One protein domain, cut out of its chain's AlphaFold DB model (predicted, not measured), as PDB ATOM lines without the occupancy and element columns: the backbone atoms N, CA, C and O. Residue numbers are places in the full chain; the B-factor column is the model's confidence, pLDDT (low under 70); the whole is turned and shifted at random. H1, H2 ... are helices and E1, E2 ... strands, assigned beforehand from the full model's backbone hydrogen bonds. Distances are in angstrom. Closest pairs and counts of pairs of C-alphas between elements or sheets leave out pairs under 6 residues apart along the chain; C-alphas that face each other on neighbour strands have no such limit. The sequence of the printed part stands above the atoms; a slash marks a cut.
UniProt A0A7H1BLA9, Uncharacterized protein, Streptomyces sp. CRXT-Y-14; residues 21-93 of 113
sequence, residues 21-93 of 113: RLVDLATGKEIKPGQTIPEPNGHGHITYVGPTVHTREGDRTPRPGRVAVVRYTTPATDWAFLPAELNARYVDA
ATOM      1  N   ARG A  21     115.389 109.640 115.733       89.44
ATOM      2  CA  ARG A  21     116.801 110.044 115.685       89.44
ATOM      3  C   ARG A  21     117.453 109.734 117.023       89.44
ATOM      4  O   ARG A  21     116.854 109.996 118.064       89.44
ATOM      5  N   LEU A  22     118.663 109.184 117.000       91.94
ATOM      6  CA  LEU A  22     119.456 109.015 118.214       91.94
ATOM      7  C   LEU A  22     120.192 110.330 118.475       91.94
ATOM      8  O   LEU A  22     120.899 110.804 117.596       91.94
ATOM      9  N   VAL A  23     120.014 110.937 119.642       93.94
ATOM     10  CA  VAL A  23     120.630 112.219 120.007       93.94
ATOM     11  C   VAL A  23     121.551 112.014 121.195       93.94
ATOM     12  O   VAL A  23     121.120 111.486 122.221       93.94
ATOM     13  N   ASP A  24     122.798 112.443 121.046       94.12
ATOM     14  CA  ASP A  24     123.804 112.469 122.100       94.12
ATOM     15  C   ASP A  24     123.412 113.485 123.183       94.12
ATOM     16  O   ASP A  24     123.103 114.641 122.885       94.12
ATOM     17  N   LEU A  25     123.401 113.060 124.447       92.88
ATOM     18  CA  LEU A  25     122.965 113.906 125.561       92.88
ATOM     19  C   LEU A  25     124.019 114.934 125.978       92.88
ATOM     20  O   LEU A  25     123.655 115.961 126.545       92.88
ATOM     21  N   ALA A  26     125.302 114.685 125.710       90.56
ATOM     22  CA  ALA A  26     126.372 115.611 126.075       90.56
ATOM     23  C   ALA A  26     126.452 116.808 125.115       90.56
ATOM     24  O   ALA A  26     126.757 117.923 125.526       90.56
ATOM     25  N   THR A  27     126.188 116.575 123.833       91.25
ATOM     26  CA  THR A  27     126.372 117.554 122.755       91.25
ATOM     27  C   THR A  27     125.061 118.033 122.142       91.25
ATOM     28  O   THR A  27     125.071 119.010 121.397       91.25
ATOM     29  N   GLY A  28     123.948 117.338 122.393       91.88
ATOM     30  CA  GLY A  28     122.652 117.605 121.765       91.88
ATOM     31  C   GLY A  28     122.592 117.246 120.276       91.88
ATOM     32  O   GLY A  28     121.582 117.505 119.621       91.88
ATOM     33  N   LYS A  29     123.653 116.652 119.717       92.50
ATOM     34  CA  LYS A  29     123.760 116.355 118.285       92.50
ATOM     35  C   LYS A  29     123.194 114.982 117.955       92.50
ATOM     36  O   LYS A  29     123.284 114.041 118.737       92.50
ATOM     37  N   GLU A  30     122.644 114.858 116.755       93.06
ATOM     38  CA  GLU A  30     122.220 113.564 116.230       93.06
ATOM     39  C   GLU A  30     123.429 112.648 115.979       93.06
ATOM     40  O   GLU A  30     124.386 113.031 115.303       93.06
ATOM     41  N   ILE A  31     123.339 111.417 116.480       92.75
ATOM     42  CA  ILE A  31     124.212 110.296 116.151       92.75
ATOM     43  C   ILE A  31     123.601 109.565 114.954       92.75
ATOM     44  O   ILE A  31     122.561 108.907 115.061       92.75
ATOM     45  N   LYS A  32     124.253 109.668 113.797       91.31
ATOM     46  CA  LYS A  32     123.732 109.106 112.545       91.31
ATOM     47  C   LYS A  32     124.114 107.636 112.374       91.31
ATOM     48  O   LYS A  32     125.213 107.237 112.761       91.31
ATOM     49  N   PRO A  33     123.272 106.812 111.733       89.75
ATOM     50  CA  PRO A  33     123.671 105.475 111.313       89.75
ATOM     51  C   PRO A  33     124.960 105.486 110.474       89.75
ATOM     52  O   PRO A  33     125.067 106.203 109.482       89.75
ATOM     53  N   GLY A  34     125.933 104.664 110.858       90.00
ATOM     54  CA  GLY A  34     127.289 104.634 110.309       90.00
ATOM     55  C   GLY A  34     128.298 105.496 111.071       90.00
ATOM     56  O   GLY A  34     129.490 105.379 110.806       90.00
ATOM     57  N   GLN A  35     127.857 106.326 112.019       92.81
ATOM     58  CA  GLN A  35     128.749 107.108 112.866       92.81
ATOM     59  C   GLN A  35     129.393 106.230 113.939       92.81
ATOM     60  O   GLN A  35     128.740 105.392 114.563       92.81
ATOM     61  N   THR A  36     130.681 106.458 114.164       93.50
ATOM     62  CA  THR A  36     131.443 105.833 115.241       93.50
ATOM     63  C   THR A  36     131.322 106.665 116.514       93.50
ATOM     64  O   THR A  36     131.495 107.884 116.472       93.50
ATOM     65  N   ILE A  37     131.031 106.005 117.632       92.94
ATOM     66  CA  ILE A  37     130.898 106.604 118.963       92.94
ATOM     67  C   ILE A  37     131.769 105.848 119.978       92.94
ATOM     68  O   ILE A  37     132.136 104.695 119.714       92.94
ATOM     69  N   PRO A  38     132.121 106.473 121.117       91.25
ATOM     70  CA  PRO A  38     132.811 105.785 122.202       91.25
ATOM     71  C   PRO A  38     132.004 104.582 122.690       91.25
ATOM     72  O   PRO A  38     130.778 104.632 122.782       91.25
ATOM     73  N   GLU A  39     132.698 103.494 122.999       89.19
ATOM     74  CA  GLU A  39     132.076 102.349 123.651       89.19
ATOM     75  C   GLU A  39     131.666 102.709 125.092       89.19
ATOM     76  O   GLU A  39     132.481 103.264 125.828       89.19
ATOM     77  N   PRO A  40     130.446 102.365 125.543       85.88
ATOM     78  CA  PRO A  40     129.967 102.780 126.861       85.88
ATOM     79  C   PRO A  40     130.689 102.102 128.036       85.88
ATOM     80  O   PRO A  40     130.837 102.703 129.095       85.88
ATOM     81  N   ASN A  41     131.163 100.865 127.853       82.88
ATOM     82  CA  ASN A  41     131.752 100.041 128.915       82.88
ATOM     83  C   ASN A  41     133.257  99.788 128.724       82.88
ATOM     84  O   ASN A  41     133.812  98.875 129.334       82.88
ATOM     85  N   GLY A  42     133.924 100.558 127.862       81.25
ATOM     86  CA  GLY A  42     135.305 100.286 127.484       81.25
ATOM     87  C   GLY A  42     136.039 101.498 126.928       81.25
ATOM     88  O   GLY A  42     135.550 102.622 126.940       81.25
ATOM     89  N   HIS A  43     137.246 101.250 126.427       79.94
ATOM     90  CA  HIS A  43     138.068 102.254 125.740       79.94
ATOM     91  C   HIS A  43     137.974 102.131 124.209       79.94
ATOM     92  O   HIS A  43     138.753 102.748 123.479       79.94
ATOM     93  N   GLY A  44     137.059 101.288 123.723       87.62
ATOM     94  CA  GLY A  44     136.843 101.025 122.313       87.62
ATOM     95  C   GLY A  44     135.940 102.048 121.635       87.62
ATOM     96  O   GLY A  44     135.528 103.061 122.200       87.62
ATOM     97  N   HIS A  45     135.627 101.745 120.382       91.25
ATOM     98  CA  HIS A  45     134.644 102.472 119.600       91.25
ATOM     99  C   HIS A  45     133.693 101.485 118.937       91.25
ATOM    100  O   HIS A  45     134.090 100.393 118.526       91.25
ATOM    101  N   ILE A  46     132.446 101.907 118.793       92.94
ATOM    102  CA  ILE A  46     131.374 101.137 118.172       92.94
ATOM    103  C   ILE A  46     130.720 101.981 117.088       92.94
ATOM    104  O   ILE A  46     130.624 103.204 117.198       92.94
ATOM    105  N   THR A  47     130.263 101.343 116.018       93.44
ATOM    106  CA  THR A  47     129.542 102.033 114.948       93.44
ATOM    107  C   THR A  47     128.048 101.894 115.178       93.44
ATOM    108  O   THR A  47     127.529 100.782 115.180       93.44
ATOM    109  N   TYR A  48     127.336 103.006 115.334       92.00
ATOM    110  CA  TYR A  48     125.880 102.982 115.428       92.00
ATOM    111  C   TYR A  48     125.272 102.517 114.099       92.00
ATOM    112  O   TYR A  48     125.579 103.061 113.042       92.00
ATOM    113  N   VAL A  49     124.416 101.497 114.130       90.69
ATOM    114  CA  VAL A  49     123.797 100.910 112.931       90.69
ATOM    115  C   VAL A  49     122.389 101.459 112.705       90.69
ATOM    116  O   VAL A  49     122.019 101.714 111.561       90.69
ATOM    117  N   GLY A  50     121.619 101.669 113.772       90.06
ATOM    118  CA  GLY A  50     120.225 102.116 113.714       90.06
ATOM    119  C   GLY A  50     119.405 101.571 114.888       90.06
ATOM    120  O   GLY A  50     119.928 100.784 115.676       90.06
ATOM    121  N   PRO A  51     118.125 101.950 115.031       89.19
ATOM    122  CA  PRO A  51     117.249 101.296 115.992       89.19
ATOM    123  C   PRO A  51     116.946  99.860 115.550       89.19
ATOM    124  O   PRO A  51     116.873  99.560 114.354       89.19
ATOM    125  N   THR A  52     116.720  98.988 116.527       86.44
ATOM    126  CA  THR A  52     116.136  97.651 116.328       86.44
ATOM    127  C   THR A  52     114.830  97.731 115.533       86.44
ATOM    128  O   THR A  52     114.136  98.747 115.548       86.44
ATOM    129  N   VAL A  53     114.473  96.667 114.819       79.75
ATOM    130  CA  VAL A  53     113.180  96.564 114.126       79.75
ATOM    131  C   VAL A  53     112.200  95.773 114.987       79.75
ATOM    132  O   VAL A  53     112.478  94.631 115.340       79.75
ATOM    133  N   HIS A  54     111.025  96.338 115.271       72.06
ATOM    134  CA  HIS A  54     109.897  95.576 115.805       72.06
ATOM    135  C   HIS A  54     108.883  95.330 114.691       72.06
ATOM    136  O   HIS A  54     108.263  96.258 114.169       72.06
ATOM    137  N   THR A  55     108.675  94.061 114.360       61.03
ATOM    138  CA  THR A  55     107.490  93.595 113.636       61.03
ATOM    139  C   THR A  55     106.564  92.960 114.658       61.03
ATOM    140  O   THR A  55     106.821  91.853 115.129       61.03
ATOM    141  N   ARG A  56     105.508  93.672 115.062       61.06
ATOM    142  CA  ARG A  56     104.437  93.051 115.842       61.06
ATOM    143  C   ARG A  56     103.670  92.109 114.915       61.06
ATOM    144  O   ARG A  56     103.390  92.479 113.778       61.06
ATOM    145  N   GLU A  57     103.340  90.909 115.381       50.47
ATOM    146  CA  GLU A  57     102.506  89.979 114.613       50.47
ATOM    147  C   GLU A  57     101.190  90.679 114.216       50.47
ATOM    148  O   GLU A  57     100.477  91.197 115.075       50.47
ATOM    149  N   GLY A  58     100.930  90.779 112.908       57.16
ATOM    150  CA  GLY A  58      99.780  91.493 112.336       57.16
ATOM    151  C   GLY A  58     100.054  92.911 111.809       57.16
ATOM    152  O   GLY A  58      99.252  93.410 111.017       57.16
ATOM    153  N   ASP A  59     101.180  93.546 112.153       63.06
ATOM    154  CA  ASP A  59     101.568  94.843 111.581       63.06
ATOM    155  C   ASP A  59     102.247  94.641 110.215       63.06
ATOM    156  O   ASP A  59     103.284  93.990 110.097       63.06
ATOM    157  N   ARG A  60     101.674  95.236 109.158       61.09
ATOM    158  CA  ARG A  60     102.250  95.213 107.797       61.09
ATOM    159  C   ARG A  60     103.479  96.109 107.640       61.09
ATOM    160  O   ARG A  60     104.214  95.954 106.669       61.09
ATOM    161  N   THR A  61     103.692  97.032 108.574       64.12
ATOM    162  CA  THR A  61     104.782  98.004 108.516       64.12
ATOM    163  C   THR A  61     105.692  97.805 109.726       64.12
ATOM    164  O   THR A  61     105.216  97.945 110.855       64.12
ATOM    165  N   PRO A  62     106.984  97.485 109.530       67.06
ATOM    166  CA  PRO A  62     107.937  97.436 110.631       67.06
ATOM    167  C   PRO A  62     107.980  98.795 111.341       67.06
ATOM    168  O   PRO A  62     107.852  99.839 110.697       67.06
ATOM    169  N   ARG A  63     108.192  98.797 112.662       69.19
ATOM    170  CA  ARG A  63     108.330 100.021 113.467       69.19
ATOM    171  C   ARG A  63     109.686 100.079 114.161       69.19
ATOM    172  O   ARG A  63     110.164  99.027 114.602       69.19
ATOM    173  N   PRO A  64     110.302 101.268 114.283       71.31
ATOM    174  CA  PRO A  64     111.540 101.423 115.036       71.31
ATOM    175  C   PRO A  64     111.350 100.943 116.473       71.31
ATOM    176  O   PRO A  64     110.364 101.256 117.144       71.31
ATOM    177  N   GLY A  65     112.318 100.182 116.950       78.38
ATOM    178  CA  GLY A  65     112.465  99.870 118.353       78.38
ATOM    179  C   GLY A  65     113.052 101.020 119.136       78.38
ATOM    180  O   GLY A  65     113.481 102.036 118.596       78.38
ATOM    181  N   ARG A  66     113.086 100.825 120.452       82.69
ATOM    182  CA  ARG A  66     113.685 101.779 121.396       82.69
ATOM    183  C   ARG A  66     115.093 101.381 121.833       82.69
ATOM    184  O   ARG A  66     115.633 101.982 122.753       82.69
ATOM    185  N   VAL A  67     115.672 100.379 121.177       90.31
ATOM    186  CA  VAL A  67     117.014  99.856 121.454       90.31
ATOM    187  C   VAL A  67     117.905 100.138 120.250       90.31
ATOM    188  O   VAL A  67     117.496  99.866 119.119       90.31
ATOM    189  N   ALA A  68     119.092 100.683 120.498       91.25
ATOM    190  CA  ALA A  68     120.090 101.006 119.492       91.25
ATOM    191  C   ALA A  68     120.927  99.771 119.154       91.25
ATOM    192  O   ALA A  68     121.462  99.113 120.040       91.25
ATOM    193  N   VAL A  69     121.063  99.478 117.865       91.62
ATOM    194  CA  VAL A  69     121.981  98.462 117.354       91.62
ATOM    195  C   VAL A  69     123.299  99.135 117.010       91.62
ATOM    196  O   VAL A  69     123.329 100.179 116.352       91.62
ATOM    197  N   VAL A  70     124.393  98.524 117.442       91.69
ATOM    198  CA  VAL A  70     125.760  98.968 117.183       91.69
ATOM    199  C   VAL A  70     126.581  97.806 116.639       91.69
ATOM    200  O   VAL A  70     126.227  96.646 116.832       91.69
ATOM    201  N   ARG A  71     127.693  98.114 115.978       91.25
ATOM    202  CA  ARG A  71     128.639  97.132 115.454       91.25
ATOM    203  C   ARG A  71     130.016  97.357 116.057       91.25
ATOM    204  O   ARG A  71     130.583  98.442 115.917       91.25
ATOM    205  N   TYR A  72     130.553  96.313 116.673       89.00
ATOM    206  CA  TYR A  72     131.966  96.201 117.011       89.00
ATOM    207  C   TYR A  72     132.760  95.826 115.763       89.00
ATOM    208  O   TYR A  72     132.274  95.076 114.918       89.00
ATOM    209  N   THR A  73     133.979  96.347 115.628       81.88
ATOM    210  CA  THR A  73     134.874  96.004 114.512       81.88
ATOM    211  C   THR A  73     135.731  94.775 114.809       81.88
ATOM    212  O   THR A  73     136.026  94.016 113.888       81.88
ATOM    213  N   THR A  74     136.081  94.544 116.079       79.88
ATOM    214  CA  THR A  74     136.977  93.455 116.493       79.88
ATOM    215  C   THR A  74     136.536  92.842 117.832       79.88
ATOM    216  O   THR A  74     136.766  93.460 118.870       79.88
ATOM    217  N   PRO A  75     135.956  91.627 117.841       80.19
ATOM    218  CA  PRO A  75     135.461  90.891 116.674       80.19
ATOM    219  C   PRO A  75     134.267  91.603 116.021       80.19
ATOM    220  O   PRO A  75     133.503  92.294 116.695       80.19
ATOM    221  N   ALA A  76     134.085  91.410 114.712       83.62
ATOM    222  CA  ALA A  76     132.963  91.981 113.970       83.62
ATOM    223  C   ALA A  76     131.627  91.397 114.462       83.62
ATOM    224  O   ALA A  76     131.245  90.303 114.056       83.62
ATOM    225  N   THR A  77     130.940  92.121 115.348       86.88
ATOM    226  CA  THR A  77     129.750  91.626 116.058       86.88
ATOM    227  C   THR A  77     128.726  92.742 116.214       86.88
ATOM    228  O   THR A  77     129.083  93.861 116.591       86.88
ATOM    229  N   ASP A  78     127.456  92.440 115.941       88.50
ATOM    230  CA  ASP A  78     126.353  93.352 116.237       88.50
ATOM    231  C   ASP A  78     125.917  93.187 117.694       88.50
ATOM    232  O   ASP A  78     125.791  92.071 118.197       88.50
ATOM    233  N   TRP A  79     125.664  94.306 118.363       89.44
ATOM    234  CA  TRP A  79     125.176  94.343 119.736       89.44
ATOM    235  C   TRP A  79     124.037  95.347 119.881       89.44
ATOM    236  O   TRP A  79     123.852  96.221 119.032       89.44
ATOM    237  N   ALA A  80     123.268  95.227 120.958       90.06
ATOM    238  CA  ALA A  80     122.148  96.104 121.250       90.06
ATOM    239  C   ALA A  80     122.348  96.797 122.602       90.06
ATOM    240  O   ALA A  80     122.609  96.137 123.603       90.06
ATOM    241  N   PHE A  81     122.196  98.119 122.615       90.62
ATOM    242  CA  PHE A  81     122.248  98.958 123.809       90.62
ATOM    243  C   PHE A  81     120.971  99.782 123.927       90.62
ATOM    244  O   PHE A  81     120.410 100.258 122.933       90.62
ATOM    245  N   LEU A  82     120.515 100.011 125.152       92.56
ATOM    246  CA  LEU A  82     119.583 101.093 125.421       92.56
ATOM    247  C   LEU A  82     120.273 102.426 125.085       92.56
ATOM    248  O   LEU A  82     121.453 102.598 125.388       92.56
ATOM    249  N   PRO A  83     119.556 103.413 124.518       93.19
ATOM    250  CA  PRO A  83     120.131 104.725 124.233       93.19
ATOM    251  C   PRO A  83     120.838 105.354 125.439       93.19
ATOM    252  O   PRO A  83     121.914 105.917 125.283       93.19
ATOM    253  N   ALA A  84     120.276 105.198 126.642       92.69
ATOM    254  CA  ALA A  84     120.848 105.749 127.868       92.69
ATOM    255  C   ALA A  84     122.231 105.165 128.205       92.69
ATOM    256  O   ALA A  84     123.068 105.880 128.744       92.69
ATOM    257  N   GLU A  85     122.495 103.904 127.847       93.50
ATOM    258  CA  GLU A  85     123.819 103.294 128.021       93.50
ATOM    259  C   GLU A  85     124.852 103.962 127.109       93.50
ATOM    260  O   GLU A  85     126.003 104.101 127.491       93.50
ATOM    261  N   LEU A  86     124.428 104.458 125.943       93.00
ATOM    262  CA  LEU A  86     125.256 105.218 125.001       93.00
ATOM    263  C   LEU A  86     125.320 106.719 125.326       93.00
ATOM    264  O   LEU A  86     125.756 107.501 124.486       93.00
ATOM    265  N   ASN A  87     124.828 107.138 126.499       94.12
ATOM    266  CA  ASN A  87     124.619 108.545 126.843       94.12
ATOM    267  C   ASN A  87     123.798 109.300 125.775       94.12
ATOM    268  O   ASN A  87     124.076 110.445 125.419       94.12
ATOM    269  N   ALA A  88     122.775 108.636 125.240       94.56
ATOM    270  CA  ALA A  88     121.936 109.131 124.164       94.56
ATOM    271  C   ALA A  88     120.444 108.921 124.466       94.56
ATOM    272  O   ALA A  88     120.045 108.224 125.402       94.56
ATOM    273  N   ARG A  89     119.577 109.509 123.641       94.44
ATOM    274  CA  ARG A  89     118.130 109.249 123.658       94.44
ATOM    275  C   ARG A  89     117.557 109.205 122.252       94.44
ATOM    276  O   ARG A  89     118.039 109.906 121.367       94.44
ATOM    277  N   TYR A  90     116.494 108.428 122.062       91.38
ATOM    278  CA  TYR A  90     115.680 108.556 120.858       91.38
ATOM    279  C   TYR A  90     114.730 109.745 120.984       91.38
ATOM    280  O   TYR A  90     114.066 109.909 122.006       91.38
ATOM    281  N   VAL A  91     114.664 110.549 119.929       90.12
ATOM    282  CA  VAL A  91     113.660 111.600 119.733       90.12
ATOM    283  C   VAL A  91     112.930 111.346 118.422       90.12
ATOM    284  O   VAL A  91     113.514 110.766 117.504       90.12
ATOM    285  N   ASP A  92     111.682 111.789 118.306       85.56
ATOM    286  CA  ASP A  92     110.976 111.743 117.027       85.56
ATOM    287  C   ASP A  92     111.745 112.539 115.958       85.56
ATOM    288  O   ASP A  92     112.318 113.610 116.214       85.56
ATOM    289  N   ALA A  93     111.800 111.986 114.746       77.31
ATOM    290  CA  ALA A  93     112.469 112.625 113.617       77.31
ATOM    291  C   ALA A  93     111.808 113.967 113.259       77.31
ATOM    292  O   ALA A  93     112.513 114.930 112.971       77.31
TER     293      ALA A  93
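This is residues 21 to 93 of the 113 residues of an uncharacterized protein of Streptomyces sp. CRXT-Y-14 (UniProt A0A7H1BLA9). What does the model look like? A strongly twisted sheet of four strands, E2 to E5, makes the body; its long E3-E4 hairpin ends in a loop whose residues 56 to 61 stick out as an arm. A small ribbon of two strands, E1 and E6, lies alongside the middle of that hairpin, and the very short helix H1 links E5 to E6. What are its counts and class? The printed part has 73 residues, mostly strand by class, with elements in the order E1 E2 E3 E4 E5 H1 E6; the large sheet runs E2, E3, E4, E5, antiparallel throughout. How large is it? It is compact, with a radius of gyration of the C-alphas of 12.8 A and spans of 42 by 30 by 18 A.

How is the large sheet joined? E2, residues 36 to 38, E3, residues 45 to 54, E4, residues 63 to 73, and E5, residues 76 to 81, form a meander, each strand the antiparallel neighbour of the one before. N 37 and O 46 of E2 and E3 are 2.9 A apart, N 49 and O 69 of E3 and E4 2.8 A, and N 70 and O 79 of E4 and E5 2.9 A, within hydrogen-bond range. E3 pairs with E2 over residues 45 to 47 and with E4 over 47 to 54, and E4 bends by 78 degrees at residue 66. Where is the helix? H1, residues 83 to 86, is on this sheet at the sheet's level, with a height over the sheet of 0.1 A; its closest C-alphas with E4 are those of Pro 83 and Ala 68, 6.0 A apart. It is too short for an O i to N i+4 pair; its one O i to N i+3 pair is within range. What forms the second sheet? E1, residues 21 to 24, and E6, residues 88 to 92, are antiparallel neighbours at 147 degrees, with N 23 and O 89 2.8 A apart, within hydrogen-bond range. E1 and E3 are near each other, with 5 pairs of C-alphas within 10 A, while E2 and E6 are apart.

Where do the first and last elements lie? E1 begins with C-alpha 21 at (116.801, 110.044, 115.685), and E6 ends with C-alpha 92 at (110.976, 111.743, 117.027). Which elements are long? E4 measures 26.9 A from first to last C-alpha, E3 26.0 A, E5 16.1 A and E6 13.3 A; E1, E2 and H1 are shorter. E3 begins with C-alpha 45 at (134.644, 102.472, 119.600).

How far does it reach? The two C-alphas farthest apart are those of His 43 and Gly 58, 42.0 A. Are there cuts or long links? The printed part has no cut, and the link from E1 to E2, 11 residues, is long. Where is confidence low? Residues 55 to 63 are under 70, and the mean pLDDT of the printed part is 85.4.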